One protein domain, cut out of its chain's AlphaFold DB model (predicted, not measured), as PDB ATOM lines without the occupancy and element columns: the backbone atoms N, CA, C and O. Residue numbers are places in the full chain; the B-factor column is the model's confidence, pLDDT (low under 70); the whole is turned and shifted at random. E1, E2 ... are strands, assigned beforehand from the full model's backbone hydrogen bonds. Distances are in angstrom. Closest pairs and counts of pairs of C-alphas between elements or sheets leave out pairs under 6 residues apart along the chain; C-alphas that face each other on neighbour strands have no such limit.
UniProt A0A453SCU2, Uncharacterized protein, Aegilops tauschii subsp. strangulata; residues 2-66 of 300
ATOM      1  N   ASP A   2      21.631 -13.518 -38.787       98.06
ATOM      2  CA  ASP A   2      21.320 -14.441 -37.692       98.06
ATOM      3  C   ASP A   2      22.572 -15.270 -37.365       98.06
ATOM      4  O   ASP A   2      23.334 -15.644 -38.257       98.06
ATOM      5  N   ILE A   3      22.806 -15.537 -36.082       98.56
ATOM      6  CA  ILE A   3      23.894 -16.392 -35.597       98.56
ATOM      7  C   ILE A   3      23.335 -17.309 -34.511       98.56
ATOM      8  O   ILE A   3      22.615 -16.854 -33.619       98.56
ATOM      9  N   TYR A   4      23.637 -18.603 -34.601       98.69
ATOM     10  CA  TYR A   4      23.187 -19.601 -33.636       98.69
ATOM     11  C   TYR A   4      24.355 -20.101 -32.781       98.69
ATOM     12  O   TYR A   4      25.521 -19.915 -33.115       98.69
ATOM     13  N   SER A   5      24.039 -20.722 -31.642       98.75
ATOM     14  CA  SER A   5      25.045 -21.335 -30.766       98.75
ATOM     15  C   SER A   5      25.874 -22.360 -31.547       98.75
ATOM     16  O   SER A   5      25.287 -23.208 -32.213       98.75
ATOM     17  N   GLY A   6      27.205 -22.277 -31.465       98.38
ATOM     18  CA  GLY A   6      28.142 -23.143 -32.199       98.38
ATOM     19  C   GLY A   6      28.607 -22.581 -33.548       98.38
ATOM     20  O   GLY A   6      29.608 -23.039 -34.090       98.38
ATOM     21  N   ASP A   7      27.940 -21.551 -34.076       98.62
ATOM     22  CA  ASP A   7      28.388 -20.880 -35.294       98.62
ATOM     23  C   ASP A   7      29.549 -19.909 -35.038       98.62
ATOM     24  O   ASP A   7      29.676 -19.304 -33.971       98.62
ATOM     25  N   SER A   8      30.335 -19.662 -36.085       98.62
ATOM     26  CA  SER A   8      31.261 -18.532 -36.166       98.62
ATOM     27  C   SER A   8      31.194 -17.897 -37.555       98.62
ATOM     28  O   SER A   8      30.931 -18.572 -38.549       98.62
ATOM     29  N   TYR A   9      31.403 -16.581 -37.625       98.38
ATOM     30  CA  TYR A   9      31.390 -15.821 -38.875       98.38
ATOM     31  C   TYR A   9      32.458 -14.730 -38.848       98.38
ATOM     32  O   TYR A   9      32.757 -14.161 -37.799       98.38
ATOM     33  N   SER A  10      32.979 -14.395 -40.026       98.19
ATOM     34  CA  SER A  10      33.723 -13.158 -40.264       98.19
ATOM     35  C   SER A  10      32.892 -12.244 -41.154       98.19
ATOM     36  O   SER A  10      32.341 -12.687 -42.161       98.19
ATOM     37  N   VAL A  11      32.801 -10.968 -40.783       97.56
ATOM     38  CA  VAL A  11      32.066  -9.942 -41.530       97.56
ATOM     39  C   VAL A  11      33.002  -8.766 -41.755       97.56
ATOM     40  O   VAL A  11      33.657  -8.307 -40.821       97.56
ATOM     41  N   LEU A  12      33.073  -8.285 -42.994       98.06
ATOM     42  CA  LEU A  12      33.794  -7.063 -43.331       98.06
ATOM     43  C   LEU A  12      32.828  -5.884 -43.285       98.06
ATOM     44  O   LEU A  12      31.707  -5.969 -43.786       98.06
ATOM     45  N   LEU A  13      33.284  -4.780 -42.705       97.25
ATOM     46  CA  LEU A  13      32.591  -3.500 -42.725       97.25
ATOM     47  C   LEU A  13      33.530  -2.441 -43.297       97.25
ATOM     48  O   LEU A  13      34.734  -2.482 -43.047       97.25
ATOM     49  N   THR A  14      32.971  -1.493 -44.043       98.25
ATOM     50  CA  THR A  14      33.684  -0.296 -44.505       98.25
ATOM     51  C   THR A  14      33.170   0.885 -43.693       98.25
ATOM     52  O   THR A  14      31.963   1.031 -43.529       98.25
ATOM     53  N   THR A  15      34.063   1.701 -43.132       97.69
ATOM     54  CA  THR A  15      33.690   2.870 -42.319       97.69
ATOM     55  C   THR A  15      33.492   4.104 -43.198       97.69
ATOM     56  O   THR A  15      34.301   5.029 -43.170       97.69
ATOM     57  N   ASP A  16      32.458   4.073 -44.033       97.56
ATOM     58  CA  ASP A  16      32.143   5.075 -45.061       97.56
ATOM     59  C   ASP A  16      31.057   6.084 -44.645       97.56
ATOM     60  O   ASP A  16      30.769   7.031 -45.376       97.56
ATOM     61  N   GLN A  17      30.457   5.889 -43.471       97.25
ATOM     62  CA  GLN A  17      29.432   6.775 -42.926       97.25
ATOM     63  C   GLN A  17      30.042   8.074 -42.365       97.25
ATOM     64  O   GLN A  17      31.261   8.195 -42.242       97.25
ATOM     65  N   ASP A  18      29.190   9.048 -42.014       97.19
ATOM     66  CA  ASP A  18      29.598  10.344 -41.448       97.19
ATOM     67  C   ASP A  18      30.659  10.191 -40.330       97.19
ATOM     68  O   ASP A  18      30.350   9.720 -39.227       97.19
ATOM     69  N   PRO A  19      31.907  10.644 -40.565       97.31
ATOM     70  CA  PRO A  19      33.005  10.437 -39.630       97.31
ATOM     71  C   PRO A  19      32.865  11.259 -38.345       97.31
ATOM     72  O   PRO A  19      33.592  11.020 -37.380       97.31
ATOM     73  N   SER A  20      31.933  12.216 -38.294       96.31
ATOM     74  CA  SER A  20      31.639  12.997 -37.092       96.31
ATOM     75  C   SER A  20      30.704  12.279 -36.109       96.31
ATOM     76  O   SER A  20      30.476  12.781 -35.004       96.31
ATOM     77  N   SER A  21      30.193  11.095 -36.456       96.81
ATOM     78  CA  SER A  21      29.199  10.346 -35.681       96.81
ATOM     79  C   SER A  21      29.725   8.993 -35.168       96.81
ATOM     80  O   SER A  21      30.642   8.404 -35.727       96.81
ATOM     81  N   ASN A  22      29.144   8.486 -34.073       98.00
ATOM     82  CA  ASN A  22      29.299   7.089 -33.639       98.00
ATOM     83  C   ASN A  22      28.058   6.290 -34.063       98.00
ATOM     84  O   ASN A  22      27.001   6.883 -34.286       98.00
ATOM     85  N   TYR A  23      28.154   4.957 -34.097       98.12
ATOM     86  CA  TYR A  23      27.061   4.082 -34.545       98.12
ATOM     87  C   TYR A  23      26.775   2.958 -33.551       98.12
ATOM     88  O   TYR A  23      27.686   2.445 -32.902       98.12
ATOM     89  N   TRP A  24      25.506   2.559 -33.440       98.38
ATOM     90  CA  TRP A  24      25.101   1.431 -32.601       98.38
ATOM     91  C   TRP A  24      25.448   0.095 -33.255       98.38
ATOM     92  O   TRP A  24      25.090  -0.160 -34.403       98.38
ATOM     93  N   VAL A  25      26.054  -0.793 -32.474       98.00
ATOM     94  CA  VAL A  25      26.062  -2.238 -32.706       98.00
ATOM     95  C   VAL A  25      25.031  -2.843 -31.755       98.00
ATOM     96  O   VAL A  25      25.052  -2.548 -30.561       98.00
ATOM     97  N   SER A  26      24.113  -3.655 -32.280       98.38
ATOM     98  CA  SER A  26      22.992  -4.226 -31.523       98.38
ATOM     99  C   SER A  26      22.905  -5.729 -31.751       98.38
ATOM    100  O   SER A  26      22.932  -6.186 -32.894       98.38
ATOM    101  N   ILE A  27      22.792  -6.489 -30.664       98.50
ATOM    102  CA  ILE A  27      22.628  -7.944 -30.670       98.50
ATOM    103  C   ILE A  27      21.358  -8.276 -29.887       98.50
ATOM    104  O   ILE A  27      21.323  -8.171 -28.662       98.50
ATOM    105  N   GLY A  28      20.302  -8.660 -30.602       98.25
ATOM    106  CA  GLY A  28      19.000  -8.988 -30.023       98.25
ATOM    107  C   GLY A  28      18.618 -10.458 -30.164       98.25
ATOM    108  O   GLY A  28      19.173 -11.197 -30.975       98.25
ATOM    109  N   VAL A  29      17.638 -10.883 -29.365       98.19
ATOM    110  CA  VAL A  29      17.155 -12.270 -29.341       98.19
ATOM    111  C   VAL A  29      16.172 -12.528 -30.485       98.19
ATOM    112  O   VAL A  29      15.178 -11.820 -30.634       98.19
ATOM    113  N   ARG A  30      16.412 -13.608 -31.235       97.94
ATOM    114  CA  ARG A  30      15.479 -14.209 -32.201       97.94
ATOM    115  C   ARG A  30      15.342 -15.718 -31.965       97.94
ATOM    116  O   ARG A  30      16.104 -16.296 -31.193       97.94
ATOM    117  N   GLY A  31      14.347 -16.351 -32.592       95.06
ATOM    118  CA  GLY A  31      14.091 -17.796 -32.487       95.06
ATOM    119  C   GLY A  31      13.357 -18.236 -31.212       95.06
ATOM    120  O   GLY A  31      13.006 -19.402 -31.088       95.06
ATOM    121  N   ARG A  32      13.099 -17.310 -30.282       96.12
ATOM    122  CA  ARG A  32      12.261 -17.489 -29.086       96.12
ATOM    123  C   ARG A  32      11.654 -16.152 -28.676       96.12
ATOM    124  O   ARG A  32      12.252 -15.117 -28.971       96.12
ATOM    125  N   THR A  33      10.534 -16.165 -27.955       96.75
ATOM    126  CA  THR A  33       9.931 -14.947 -27.396       96.75
ATOM    127  C   THR A  33      10.964 -14.188 -26.547       96.75
ATOM    128  O   THR A  33      11.415 -14.730 -25.532       96.75
ATOM    129  N   PRO A  34      11.367 -12.960 -26.927       97.12
ATOM    130  CA  PRO A  34      12.402 -12.228 -26.213       97.12
ATOM    131  C   PRO A  34      11.944 -11.855 -24.801       97.12
ATOM    132  O   PRO A  34      10.899 -11.236 -24.619       97.12
ATOM    133  N   LYS A  35      12.751 -12.209 -23.798       97.56
ATOM    134  CA  LYS A  35      12.626 -11.747 -22.400       97.56
ATOM    135  C   LYS A  35      13.899 -11.045 -21.914       97.56
ATOM    136  O   LYS A  35      14.108 -10.869 -20.719       97.56
ATOM    137  N   THR A  36      14.764 -10.678 -22.852       97.75
ATOM    138  CA  THR A  36      16.089 -10.111 -22.606       97.75
ATOM    139  C   THR A  36      16.251  -8.897 -23.506       97.75
ATOM    140  O   THR A  36      15.938  -8.974 -24.696       97.75
ATOM    141  N   ALA A  37      16.709  -7.782 -22.940       97.62
ATOM    142  CA  ALA A  37      17.024  -6.582 -23.710       97.62
ATOM    143  C   ALA A  37      18.185  -6.855 -24.691       97.62
ATOM    144  O   ALA A  37      19.040  -7.692 -24.387       97.62
ATOM    145  N   PRO A  38      18.238  -6.177 -25.854       98.19
ATOM    146  CA  PRO A  38      19.367  -6.311 -26.766       98.19
ATOM    147  C   PRO A  38      20.662  -5.837 -26.098       98.19
ATOM    148  O   PRO A  38      20.676  -4.831 -25.386       98.19
ATOM    149  N   ALA A  39      21.758  -6.548 -26.355       98.31
ATOM    150  CA  ALA A  39      23.089  -6.090 -25.989       98.31
ATOM    151  C   ALA A  39      23.542  -5.010 -26.977       98.31
ATOM    152  O   ALA A  39      23.379  -5.160 -28.191       98.31
ATOM    153  N   LEU A  40      24.105  -3.922 -26.453       98.06
ATOM    154  CA  LEU A  40      24.478  -2.743 -27.227       98.06
ATOM    155  C   LEU A  40      25.962  -2.429 -27.061       98.06
ATOM    156  O   LEU A  40      26.516  -2.535 -25.968       98.06
ATOM    157  N   ALA A  41      26.585  -1.989 -28.148       97.81
ATOM    158  CA  ALA A  41      27.934  -1.439 -28.168       97.81
ATOM    159  C   ALA A  41      28.015  -0.276 -29.167       97.81
ATOM    160  O   ALA A  41      27.102  -0.060 -29.965       97.81
ATOM    161  N   LEU A  42      29.114   0.476 -29.129       98.06
ATOM    162  CA  LEU A  42      29.372   1.559 -30.072       98.06
ATOM    163  C   LEU A  42      30.485   1.175 -31.043       98.06
ATOM    164  O   LEU A  42      31.597   0.846 -30.630       98.06
ATOM    165  N   LEU A  43      30.204   1.307 -32.336       97.94
ATOM    166  CA  LEU A  43      31.234   1.477 -33.349       97.94
ATOM    167  C   LEU A  43      31.692   2.941 -33.288       97.94
ATOM    168  O   LEU A  43      31.024   3.847 -33.795       97.94
ATOM    169  N   ASN A  44      32.801   3.171 -32.587       98.00
ATOM    170  CA  ASN A  44      33.353   4.503 -32.359       98.00
ATOM    171  C   ASN A  44      34.264   4.934 -33.515       98.00
ATOM    172  O   ASN A  44      35.349   4.381 -33.693       98.00
ATOM    173  N   TYR A  45      33.842   5.953 -34.266       97.69
ATOM    174  CA  TYR A  45      34.663   6.564 -35.313       97.69
ATOM    175  C   TYR A  45      35.633   7.552 -34.667       97.69
ATOM    176  O   TYR A  45      35.218   8.532 -34.050       97.69
ATOM    177  N   ARG A  46      36.940   7.307 -34.779       96.81
ATOM    178  CA  ARG A  46      37.951   8.219 -34.223       96.81
ATOM    179  C   ARG A  46      38.059   9.488 -35.084       96.81
ATOM    180  O   ARG A  46      38.009   9.369 -36.304       96.81
ATOM    181  N   PRO A  47      38.241  10.679 -34.476       96.94
ATOM    182  CA  PRO A  47      38.571  10.932 -33.067       96.94
ATOM    183  C   PRO A  47      37.362  11.233 -32.151       96.94
ATOM    184  O   PRO A  47      37.545  11.840 -31.094       96.94
ATOM    185  N   ASN A  48      36.129  10.846 -32.507       97.38
ATOM    186  CA  ASN A  48      34.960  11.112 -31.659       97.38
ATOM    187  C   ASN A  48      35.119  10.491 -30.266       97.38
ATOM    188  O   ASN A  48      35.693   9.412 -30.099       97.38
ATOM    189  N   ARG A  49      34.543  11.140 -29.249       97.00
ATOM    190  CA  ARG A  49      34.539  10.609 -27.880       97.00
ATOM    191  C   ARG A  49      33.720   9.317 -27.816       97.00
ATOM    192  O   ARG A  49      32.598   9.279 -28.319       97.00
ATOM    193  N   GLY A  50      34.238   8.293 -27.137       93.06
ATOM    194  CA  GLY A  50      33.581   6.981 -27.017       93.06
ATOM    195  C   GLY A  50      32.232   6.992 -26.286       93.06
ATOM    196  O   GLY A  50      31.477   6.041 -26.405       93.06
ATOM    197  N   PHE A  51      31.900   8.072 -25.574       94.00
ATOM    198  CA  PHE A  51      30.606   8.268 -24.907       94.00
ATOM    199  C   PHE A  51      29.639   9.180 -25.681       94.00
ATOM    200  O   PHE A  51      28.534   9.440 -25.209       94.00
ATOM    201  N   LYS A  52      30.028   9.701 -26.857       96.19
ATOM    202  CA  LYS A  52      29.100  10.430 -27.735       96.19
ATOM    203  C   LYS A  52      28.108   9.419 -28.309       96.19
ATOM    204  O   LYS A  52      28.494   8.583 -29.124       96.19
ATOM    205  N   LEU A  53      26.854   9.481 -27.874       97.44
ATOM    206  CA  LEU A  53      25.821   8.572 -28.363       97.44
ATOM    207  C   LEU A  53      25.443   8.899 -29.823       97.44
ATOM    208  O   LEU A  53      25.465  10.072 -30.204       97.44
ATOM    209  N   PRO A  54      25.099   7.887 -30.641       97.12
ATOM    210  CA  PRO A  54      24.492   8.092 -31.953       97.12
ATOM    211  C   PRO A  54      23.191   8.899 -31.835       97.12
ATOM    212  O   PRO A  54      22.443   8.727 -30.875       97.12
ATOM    213  N   ALA A  55      22.898   9.750 -32.822       94.75
ATOM    214  CA  ALA A  55      21.674  10.563 -32.834       94.75
ATOM    215  C   ALA A  55      20.395   9.729 -33.038       94.75
ATOM    216  O   ALA A  55      19.303  10.157 -32.670       94.75
ATOM    217  N   ILE A  56      20.533   8.542 -33.633       95.69
ATOM    218  CA  ILE A  56      19.438   7.604 -33.874       95.69
ATOM    219  C   ILE A  56      19.362   6.545 -32.769       95.69
ATOM    220  O   ILE A  56      20.368   6.179 -32.154       95.69
ATOM    221  N   ALA A  57      18.158   6.016 -32.550       97.00
ATOM    222  CA  ALA A  57      17.947   4.877 -31.664       97.00
ATOM    223  C   ALA A  57      18.691   3.622 -32.174       97.00
ATOM    224  O   ALA A  57      18.939   3.502 -33.380       97.00
ATOM    225  N   PRO A  58      19.033   2.664 -31.289       97.69
ATOM    226  CA  PRO A  58      19.555   1.371 -31.714       97.69
ATOM    227  C   PRO A  58      18.616   0.680 -32.715       97.69
ATOM    228  O   PRO A  58      17.394   0.793 -32.581       97.69
ATOM    229  N   PRO A  59      19.154  -0.064 -33.698       97.25
ATOM    230  CA  PRO A  59      18.322  -0.767 -34.663       97.25
ATOM    231  C   PRO A  59      17.435  -1.802 -33.959       97.25
ATOM    232  O   PRO A  59      17.883  -2.541 -33.075       97.25
ATOM    233  N   VAL A  60      16.169  -1.856 -34.375       97.25
ATOM    234  CA  VAL A  60      15.181  -2.801 -33.848       97.25
ATOM    235  C   VAL A  60      15.496  -4.197 -34.376       97.25
ATOM    236  O   VAL A  60      15.669  -4.401 -35.577       97.25
ATOM    237  N   THR A  61      15.577  -5.174 -33.472       98.31
ATOM    238  CA  THR A  61      15.791  -6.577 -33.845       98.31
ATOM    239  C   THR A  61      14.604  -7.079 -34.674       98.31
ATOM    240  O   THR A  61      13.463  -6.886 -34.248       98.31
ATOM    241  N   PRO A  62      14.827  -7.744 -35.825       98.06
ATOM    242  CA  PRO A  62      13.737  -8.327 -36.601       98.06
ATOM    243  C   PRO A  62      12.864  -9.268 -35.744       98.06
ATOM    244  O   PRO A  62      13.386  -9.958 -34.866       98.06
ATOM    245  N   ALA A  63      11.561  -9.376 -36.030       98.06
ATOM    246  CA  ALA A  63      10.584 -10.107 -35.202       98.06
ATOM    247  C   ALA A  63      10.955 -11.579 -34.926       98.06
ATOM    248  O   ALA A  63      11.087 -12.367 -35.856       98.06
ATOM    249  N   TRP A  64      11.074 -11.976 -33.657       97.69
ATOM    250  CA  TRP A  64      11.672 -13.254 -33.232       97.69
ATOM    251  C   TRP A  64      11.123 -14.530 -33.897       97.69
ATOM    252  O   TRP A  64      11.858 -15.515 -33.987       97.69
ATOM    253  N   ASN A  65       9.858 -14.514 -34.321       96.56
ATOM    254  CA  ASN A  65       9.116 -15.625 -34.920       96.56
ATOM    255  C   ASN A  65       9.050 -15.577 -36.457       96.56
ATOM    256  O   ASN A  65       8.456 -16.467 -37.065       96.56
ATOM    257  N   ASP A  66       9.652 -14.574 -37.099       97.62
ATOM    258  CA  ASP A  66       9.728 -14.478 -38.557       97.62
ATOM    259  C   ASP A  66      10.765 -15.472 -39.109       97.62
ATOM    260  O   ASP A  66      11.898 -15.125 -39.441       97.62
TER     261      ASP A  66
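This is residues 2 to 66 of the 300 residues of an uncharacterized protein of Aegilops tauschii subsp. strangulata (UniProt A0A453SCU2). With little regular structure, this is a two-stranded hairpin, E1 and E2, amid long loops: residues 5 to 14 stick out as an arc before it, and the stretch after E2 folds back alongside E1. The 65 printed residues hold no named helix and two strands, E1 then E2, antiparallel; the class is all strand, with 10 residues in named elements. The whole is loose, with a radius of gyration of the C-alphas of 14.1 A, and elongated, spanning 38 by 25 by 17 A.

E1, residues 23 to 27, and E2, residues 39 to 43, form a hairpin, antiparallel at 151 degrees. C-alphas 26 and 40 face each other at 4.8 A. N 25 and O 41, at 2.8 A, are within hydrogen-bond range.

E1 runs 13.4 A from C-alpha 23 at (27.061, 4.082, -34.545). E2 runs 13.3 A, ending at C-alpha 43 at (31.234, 1.477, -33.349).

The C-alphas farthest apart, of Pro 47 and Asn 65, are separated by 39.7 A. The 11-residue link from E1 to E2 is long. The printed part has no cut, and no printed residue is under pLDDT 70.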